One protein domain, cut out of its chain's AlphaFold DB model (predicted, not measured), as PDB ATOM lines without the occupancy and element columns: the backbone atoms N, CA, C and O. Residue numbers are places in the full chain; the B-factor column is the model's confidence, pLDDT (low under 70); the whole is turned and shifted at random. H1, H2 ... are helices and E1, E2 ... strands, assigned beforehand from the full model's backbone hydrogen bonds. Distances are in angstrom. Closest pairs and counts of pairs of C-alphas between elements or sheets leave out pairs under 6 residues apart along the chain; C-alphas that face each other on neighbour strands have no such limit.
ATOM      1  N   ILE A   5      12.554  -6.406  31.684       98.06
ATOM      2  CA  ILE A   5      13.525  -6.915  30.723       98.06
ATOM      3  C   ILE A   5      13.602  -8.432  30.912       98.06
ATOM      4  O   ILE A   5      14.188  -8.918  31.882       98.06
ATOM      5  N   GLU A   6      13.015  -9.191  29.986       97.50
ATOM      6  CA  GLU A   6      13.142 -10.650  29.967       97.50
ATOM      7  C   GLU A   6      14.530 -11.057  29.448       97.50
ATOM      8  O   GLU A   6      14.954 -10.658  28.362       97.50
ATOM      9  N   ARG A   7      15.256 -11.855  30.236       97.81
ATOM     10  CA  ARG A   7      16.561 -12.429  29.866       97.81
ATOM     11  C   ARG A   7      16.444 -13.867  29.377       97.81
ATOM     12  O   ARG A   7      17.295 -14.326  28.618       97.81
ATOM     13  N   LYS A   8      15.425 -14.583  29.849       97.50
ATOM     14  CA  LYS A   8      15.116 -15.963  29.480       97.50
ATOM     15  C   LYS A   8      13.632 -16.222  29.726       97.50
ATOM     16  O   LYS A   8      13.133 -15.840  30.780       97.50
ATOM     17  N   SER A   9      12.967 -16.898  28.796       96.19
ATOM     18  CA  SER A   9      11.544 -17.238  28.902       96.19
ATOM     19  C   SER A   9      11.290 -18.552  29.645       96.19
ATOM     20  O   SER A   9      10.341 -18.630  30.419       96.19
ATOM     21  N   ASP A  10      12.145 -19.566  29.465       95.75
ATOM     22  CA  ASP A  10      11.994 -20.873  30.118       95.75
ATOM     23  C   ASP A  10      13.347 -21.503  30.522       95.75
ATOM     24  O   ASP A  10      14.132 -21.909  29.656       95.75
ATOM     25  N   PRO A  11      13.677 -21.566  31.827       96.88
ATOM     26  CA  PRO A  11      12.932 -20.986  32.943       96.88
ATOM     27  C   PRO A  11      12.896 -19.452  32.888       96.88
ATOM     28  O   PRO A  11      13.871 -18.812  32.477       96.88
ATOM     29  N   TYR A  12      11.787 -18.865  33.344       97.50
ATOM     30  CA  TYR A  12      11.569 -17.419  33.303       97.50
ATOM     31  C   TYR A  12      12.558 -16.668  34.207       97.50
ATOM     32  O   TYR A  12      12.657 -16.930  35.412       97.50
ATOM     33  N   ASN A  13      13.309 -15.740  33.613       98.31
ATOM     34  CA  ASN A  13      14.254 -14.857  34.286       98.31
ATOM     35  C   ASN A  13      14.099 -13.439  33.728       98.31
ATOM     36  O   ASN A  13      14.340 -13.212  32.540       98.31
ATOM     37  N   ALA A  14      13.738 -12.487  34.585       98.38
ATOM     38  CA  ALA A  14      13.490 -11.106  34.191       98.38
ATOM     39  C   ALA A  14      13.830 -10.126  35.319       98.38
ATOM     40  O   ALA A  14      13.718 -10.448  36.501       98.38
ATOM     41  N   GLU A  15      14.224  -8.915  34.946       98.56
ATOM     42  CA  GLU A  15      14.524  -7.804  35.856       98.56
ATOM     43  C   GLU A  15      13.718  -6.563  35.451       98.56
ATOM     44  O   GLU A  15      13.406  -6.426  34.269       98.56
ATOM     45  N   PRO A  16      13.357  -5.656  36.372       98.31
ATOM     46  CA  PRO A  16      12.706  -4.407  35.992       98.31
ATOM     47  C   PRO A  16      13.625  -3.554  35.111       98.31
ATOM     48  O   PRO A  16      14.853  -3.610  35.218       98.31
ATOM     49  N   THR A  17      13.041  -2.714  34.258       97.88
ATOM     50  CA  THR A  17      13.818  -1.668  33.579       97.88
ATOM     51  C   THR A  17      14.477  -0.742  34.614       97.88
ATOM     52  O   THR A  17      13.909  -0.528  35.688       97.88
ATOM     53  N   PRO A  18      15.643  -0.131  34.322       97.25
ATOM     54  CA  PRO A  18      16.316   0.750  35.280       97.25
ATOM     55  C   PRO A  18      15.442   1.899  35.797       97.25
ATOM     56  O   PRO A  18      15.535   2.257  36.967       97.25
ATOM     57  N   SER A  19      14.570   2.455  34.950       96.94
ATOM     58  CA  SER A  19      13.607   3.487  35.345       96.94
ATOM     59  C   SER A  19      12.549   2.957  36.314       96.94
ATOM     60  O   SER A  19      12.280   3.605  37.321       96.94
ATOM     61  N   ALA A  20      11.994   1.771  36.049       97.25
ATOM     62  CA  ALA A  20      10.992   1.148  36.912       97.25
ATOM     63  C   ALA A  20      11.589   0.678  38.253       97.25
ATOM     64  O   ALA A  20      10.923   0.723  39.286       97.25
ATOM     65  N   LEU A  21      12.865   0.270  38.261       97.75
ATOM     66  CA  LEU A  21      13.576  -0.174  39.462       97.75
ATOM     67  C   LEU A  21      13.676   0.924  40.532       97.75
ATOM     68  O   LEU A  21      13.545   0.631  41.717       97.75
ATOM     69  N   ILE A  22      13.924   2.172  40.121       97.50
ATOM     70  CA  ILE A  22      14.180   3.295  41.040       97.50
ATOM     71  C   ILE A  22      12.936   4.139  41.344       97.50
ATOM     72  O   ILE A  22      13.020   5.080  42.130       97.50
ATOM     73  N   GLU A  23      11.795   3.836  40.720       97.81
ATOM     74  CA  GLU A  23      10.574   4.646  40.824       97.81
ATOM     75  C   GLU A  23      10.045   4.722  42.266       97.81
ATOM     76  O   GLU A  23       9.502   5.741  42.696       97.81
ATOM     77  N   ARG A  24      10.196   3.637  43.034       97.38
ATOM     78  CA  ARG A  24       9.671   3.514  44.397       97.38
ATOM     79  C   ARG A  24      10.724   2.919  45.314       97.38
ATOM     80  O   ARG A  24      11.463   2.026  44.921       97.38
ATOM     81  N   PHE A  25      10.720   3.355  46.573       98.00
ATOM     82  CA  PHE A  25      11.599   2.790  47.599       98.00
ATOM     83  C   PHE A  25      11.356   1.287  47.821       98.00
ATOM     84  O   PHE A  25      12.303   0.521  47.956       98.00
ATOM     85  N   LEU A  26      10.086   0.864  47.826       97.88
ATOM     86  CA  LEU A  26       9.704  -0.547  47.816       97.88
ATOM     87  C   LEU A  26       9.287  -0.930  46.399       97.88
ATOM     88  O   LEU A  26       8.282  -0.424  45.892       97.88
ATOM     89  N   THR A  27      10.048  -1.824  45.773       97.75
ATOM     90  CA  THR A  27       9.731  -2.348  44.444       97.75
ATOM     91  C   THR A  27       8.364  -3.039  44.476       97.75
ATOM     92  O   THR A  27       8.164  -3.946  45.289       97.75
ATOM     93  N   PRO A  28       7.407  -2.646  43.614       97.00
ATOM     94  CA  PRO A  28       6.147  -3.366  43.476       97.00
ATOM     95  C   PRO A  28       6.393  -4.846  43.165       97.00
ATOM     96  O   PRO A  28       7.278  -5.168  42.378       97.00
ATOM     97  N   GLN A  29       5.584  -5.749  43.725       97.12
ATOM     98  CA  GLN A  29       5.764  -7.197  43.543       97.12
ATOM     99  C   GLN A  29       5.794  -7.621  42.063       97.12
ATOM    100  O   GLN A  29       6.574  -8.492  41.694       97.12
ATOM    101  N   ALA A  30       5.002  -6.969  41.206       96.31
ATOM    102  CA  ALA A  30       4.983  -7.225  39.762       96.31
ATOM    103  C   ALA A  30       6.290  -6.845  39.035       96.31
ATOM    104  O   ALA A  30       6.505  -7.282  37.909       96.31
ATOM    105  N   LEU A  31       7.147  -6.036  39.669       97.38
ATOM    106  CA  LEU A  31       8.431  -5.560  39.146       97.38
ATOM    107  C   LEU A  31       9.633  -6.175  39.877       97.38
ATOM    108  O   LEU A  31      10.776  -5.795  39.624       97.38
ATOM    109  N   PHE A  32       9.400  -7.095  40.816       97.81
ATOM    110  CA  PHE A  32      10.485  -7.721  41.558       97.81
ATOM    111  C   PHE A  32      11.285  -8.651  40.640       97.81
ATOM    112  O   PHE A  32      10.722  -9.352  39.799       97.81
ATOM    113  N   TYR A  33      12.608  -8.663  40.802       98.12
ATOM    114  CA  TYR A  33      13.496  -9.521  40.020       98.12
ATOM    115  C   TYR A  33      13.093 -11.000  40.128       98.12
ATOM    116  O   TYR A  33      12.944 -11.529  41.231       98.12
ATOM    117  N   VAL A  34      12.969 -11.676  38.985       98.19
ATOM    118  CA  VAL A  34      12.638 -13.102  38.911       98.19
ATOM    119  C   VAL A  34      13.847 -13.882  38.417       98.19
ATOM    120  O   VAL A  34      14.371 -13.613  37.334       98.19
ATOM    121  N   ARG A  35      14.259 -14.889  39.197       98.31
ATOM    122  CA  ARG A  35      15.328 -15.820  38.833       98.31
ATOM    123  C   ARG A  35      14.908 -17.258  39.058       98.31
ATOM    124  O   ARG A  35      14.849 -17.716  40.197       98.31
ATOM    125  N   SER A  36      14.696 -17.975  37.967       97.94
ATOM    126  CA  SER A  36      14.235 -19.358  38.005       97.94
ATOM    127  C   SER A  36      15.260 -20.276  37.349       97.94
ATOM    128  O   SER A  36      15.811 -19.965  36.291       97.94
ATOM    129  N   HIS A  37      15.510 -21.425  37.979       97.69
ATOM    130  CA  HIS A  37      16.342 -22.504  37.422       97.69
ATOM    131  C   HIS A  37      15.514 -23.599  36.741       97.69
ATOM    132  O   HIS A  37      16.062 -24.393  35.984       97.69
ATOM    133  N   GLY A  38      14.201 -23.615  36.970       96.56
ATOM    134  CA  GLY A  38      13.247 -24.545  36.374       96.56
ATOM    135  C   GLY A  38      11.820 -23.990  36.438       96.56
ATOM    136  O   GLY A  38      11.649 -22.816  36.786       96.56
ATOM    137  N   PRO A  39      10.810 -24.813  36.113       96.38
ATOM    138  CA  PRO A  39       9.405 -24.436  36.212       96.38
ATOM    139  C   PRO A  39       9.014 -24.019  37.635       96.38
ATOM    140  O   PRO A  39       9.517 -24.575  38.614       96.38
ATOM    141  N   VAL A  40       8.091 -23.062  37.748       95.81
ATOM    142  CA  VAL A  40       7.498 -22.686  39.039       95.81
ATOM    143  C   VAL A  40       6.580 -23.824  39.503       95.81
ATOM    144  O   VAL A  40       5.721 -24.244  38.726       95.81
ATOM    145  N   PRO A  41       6.743 -24.350  40.731       95.88
ATOM    146  CA  PRO A  41       5.886 -25.418  41.229       95.88
ATOM    147  C   PRO A  41       4.475 -24.905  41.546       95.88
ATOM    148  O   PRO A  41       4.317 -23.837  42.136       95.88
ATOM    149  N   ASP A  42       3.464 -25.710  41.214       96.31
ATOM    150  CA  ASP A  42       2.086 -25.538  41.684       96.31
ATOM    151  C   ASP A  42       1.921 -26.286  43.015       96.31
ATOM    152  O   ASP A  42       1.956 -27.520  43.059       96.31
ATOM    153  N   LEU A  43       1.862 -25.543  44.123       94.69
ATOM    154  CA  LEU A  43       1.842 -26.118  45.470       94.69
ATOM    155  C   LEU A  43       0.399 -26.300  45.965       94.69
ATOM    156  O   LEU A  43      -0.390 -25.358  45.902       94.69
ATOM    157  N   PRO A  44       0.044 -27.471  46.529       94.81
ATOM    158  CA  PRO A  44      -1.291 -27.687  47.067       94.81
ATOM    159  C   PRO A  44      -1.493 -26.909  48.375       94.81
ATOM    160  O   PRO A  44      -0.542 -26.624  49.102       94.81
ATOM    161  N   ALA A  45      -2.750 -26.638  48.736       93.69
ATOM    162  CA  ALA A  45      -3.090 -25.914  49.967       93.69
ATOM    163  C   ALA A  45      -2.572 -26.596  51.250       93.69
ATOM    164  O   ALA A  45      -2.305 -25.936  52.246       93.69
ATOM    165  N   ASN A  46      -2.394 -27.919  51.221       94.75
ATOM    166  CA  ASN A  46      -1.851 -28.706  52.326       94.75
ATOM    167  C   ASN A  46      -0.328 -28.923  52.231       94.75
ATOM    168  O   ASN A  46       0.182 -29.898  52.790       94.75
ATOM    169  N   HIS A  47       0.395 -28.060  51.508       96.38
ATOM    170  CA  HIS A  47       1.851 -28.125  51.412       96.38
ATOM    171  C   HIS A  47       2.504 -28.101  52.800       96.38
ATOM    172  O   HIS A  47       2.056 -27.399  53.711       96.38
ATOM    173  N   ARG A  48       3.580 -28.880  52.959       96.69
ATOM    174  CA  ARG A  48       4.323 -28.981  54.215       96.69
ATOM    175  C   ARG A  48       5.807 -28.767  53.993       96.69
ATOM    176  O   ARG A  48       6.362 -29.237  53.003       96.69
ATOM    177  N   ILE A  49       6.444 -28.135  54.973       97.00
ATOM    178  CA  ILE A  49       7.895 -27.969  55.028       97.00
ATOM    179  C   ILE A  49       8.471 -29.037  55.950       97.00
ATOM    180  O   ILE A  49       8.108 -29.111  57.126       97.00
ATOM    181  N   GLU A  50       9.356 -29.873  55.413       97.00
ATOM    182  CA  GLU A  50      10.132 -30.825  56.201       97.00
ATOM    183  C   GLU A  50      11.459 -30.195  56.631       97.00
ATOM    184  O   GLU A  50      12.199 -29.645  55.817       97.00
ATOM    185  N   VAL A  51      11.763 -30.291  57.923       97.38
ATOM    186  CA  VAL A  51      13.039 -29.880  58.506       97.38
ATOM    187  C   VAL A  51      13.704 -31.119  59.090       97.38
ATOM    188  O   VAL A  51      13.198 -31.719  60.040       97.38
ATOM    189  N   SER A  52      14.844 -31.497  58.523       97.19
ATOM    190  CA  SER A  52      15.617 -32.675  58.913       97.19
ATOM    191  C   SER A  52      17.120 -32.385  58.852       97.19
ATOM    192  O   SER A  52      17.555 -31.386  58.279       97.19
ATOM    193  N   GLY A  53      17.926 -33.228  59.501       96.81
ATOM    194  CA  GLY A  53      19.374 -33.044  59.573       96.81
ATOM    195  C   GLY A  53      20.069 -34.121  60.399       96.81
ATOM    196  O   GLY A  53      19.435 -34.889  61.124       96.81
ATOM    197  N   THR A  54      21.393 -34.188  60.294       97.38
ATOM    198  CA  THR A  54      22.204 -35.168  61.025       97.38
ATOM    199  C   THR A  54      22.052 -34.987  62.536       97.38
ATOM    200  O   THR A  54      22.256 -33.894  63.057       97.38
ATOM    201  N   GLY A  55      21.710 -36.063  63.248       95.69
ATOM    202  CA  GLY A  55      21.501 -36.029  64.701       95.69
ATOM    203  C   GLY A  55      20.175 -35.397  65.138       95.69
ATOM    204  O   GLY A  55      19.973 -35.181  66.331       95.69
ATOM    205  N   MET A  56      19.264 -35.118  64.202       95.38
ATOM    206  CA  MET A  56      17.950 -34.543  64.477       95.38
ATOM    207  C   MET A  56      16.839 -35.438  63.928       95.38
ATOM    208  O   MET A  56      16.938 -35.976  62.826       95.38
ATOM    209  N   ALA A  57      15.751 -35.574  64.684       94.44
ATOM    210  CA  ALA A  57      14.532 -36.179  64.160       94.44
ATOM    211  C   ALA A  57      13.877 -35.229  63.147       94.44
ATOM    212  O   ALA A  57      13.776 -34.028  63.412       94.44
ATOM    213  N   SER A  58      13.414 -35.773  62.020       97.44
ATOM    214  CA  SER A  58      12.667 -34.998  61.030       97.44
ATOM    215  C   SER A  58      11.352 -34.476  61.616       97.44
ATOM    216  O   SER A  58      10.674 -35.165  62.387       97.44
ATOM    217  N   ARG A  59      10.998 -33.240  61.262       97.62
ATOM    218  CA  ARG A  59       9.741 -32.588  61.638       97.62
ATOM    219  C   ARG A  59       9.090 -31.975  60.411       97.62
ATOM    220  O   ARG A  59       9.773 -31.484  59.523       97.62
ATOM    221  N   SER A  60       7.761 -31.976  60.390       97.62
ATOM    222  CA  SER A  60       6.977 -31.474  59.264       97.62
ATOM    223  C   SER A  60       5.978 -30.419  59.725       97.62
ATOM    224  O   SER A  60       5.197 -30.675  60.644       97.62
ATOM    225  N   PHE A  61       5.960 -29.268  59.060       97.00
ATOM    226  CA  PHE A  61       5.167 -28.094  59.435       97.00
ATOM    227  C   PHE A  61       4.183 -27.705  58.328       97.00
ATOM    228  O   PHE A  61       4.526 -27.784  57.150       97.00
ATOM    229  N   SER A  62       2.973 -27.300  58.716       96.31
ATOM    230  CA  SER A  62       2.025 -26.563  57.869       96.31
ATOM    231  C   SER A  62       2.320 -25.061  57.921       96.31
ATOM    232  O   SER A  62       3.094 -24.611  58.763       96.31
ATOM    233  N   VAL A  63       1.717 -24.296  57.007       91.50
ATOM    234  CA  VAL A  63       1.756 -22.822  57.041       91.50
ATOM    235  C   VAL A  63       0.829 -22.252  58.128       91.50
ATOM    236  O   VAL A  63       1.122 -21.187  58.665       91.50
TER     237      VAL A  63
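AT A GLANCE: This is residues 5 to 63 of the 64 residues of the protein "Sulfite oxidase" of Mycobacterium europaeum (UniProt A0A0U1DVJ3). Two separate strand hairpins, E1 with E2 and E3 with E4, lie toward opposite ends of an elongated, dumbbell-like shape, with a long unnamed stretch running from one part to the other. The short helix H1 follows E2 at the far end of the first hairpin; after it the stretch folds back beside E2, where residues 34 to 35 pair antiparallel with residues 13 to 14, and then leads away to the second hairpin. The printed part has 59 residues, with four named strands and one named helix in the order E1, E2, H1, E3, E4; the class is mostly strand, though under half of the residues are in named elements. Each sheet has two antiparallel strands, and the whole is extended, with a radius of gyration of the C-alphas of 17.3 A and spans of 49 by 28 by 26 A.

HOW THE PARTS SIT: Start at E1, residues 5 to 9, and E2, residues 12 to 16, a hairpin at 177 degrees; look for N 5 and O 15, within hydrogen-bond range at 2.7 A. In H1, residues 18 to 22, 0 of 1 O i to N i+4 pairs and 0 of 2 O i to N i+3 pairs are within range. E3, residues 49 to 53, and E4, residues 56 to 61, form a hairpin at 174 degrees, with N 51 and O 59 2.8 A apart. E1 and E2 are each apart from E3 and E4.

IN THESE COORDINATES: Find C-alpha 5 at (13.525, -6.915, 30.723), where E1 begins its 10.7 A; E2 then spans 13.3 A and H1 6.6 A. E3 spans 13.3 A, and E4 15.2 A to C-alpha 61 at (5.167, -28.094, 59.435).

THE WHOLE: The C-alphas farthest apart, those of Ser 19 and Gly 55, are 49.9 A apart. The link from H1 to E3, 26 residues, is long; the other links are tight. The printed part has no cut, and no printed residue is under 70 in pLDDT.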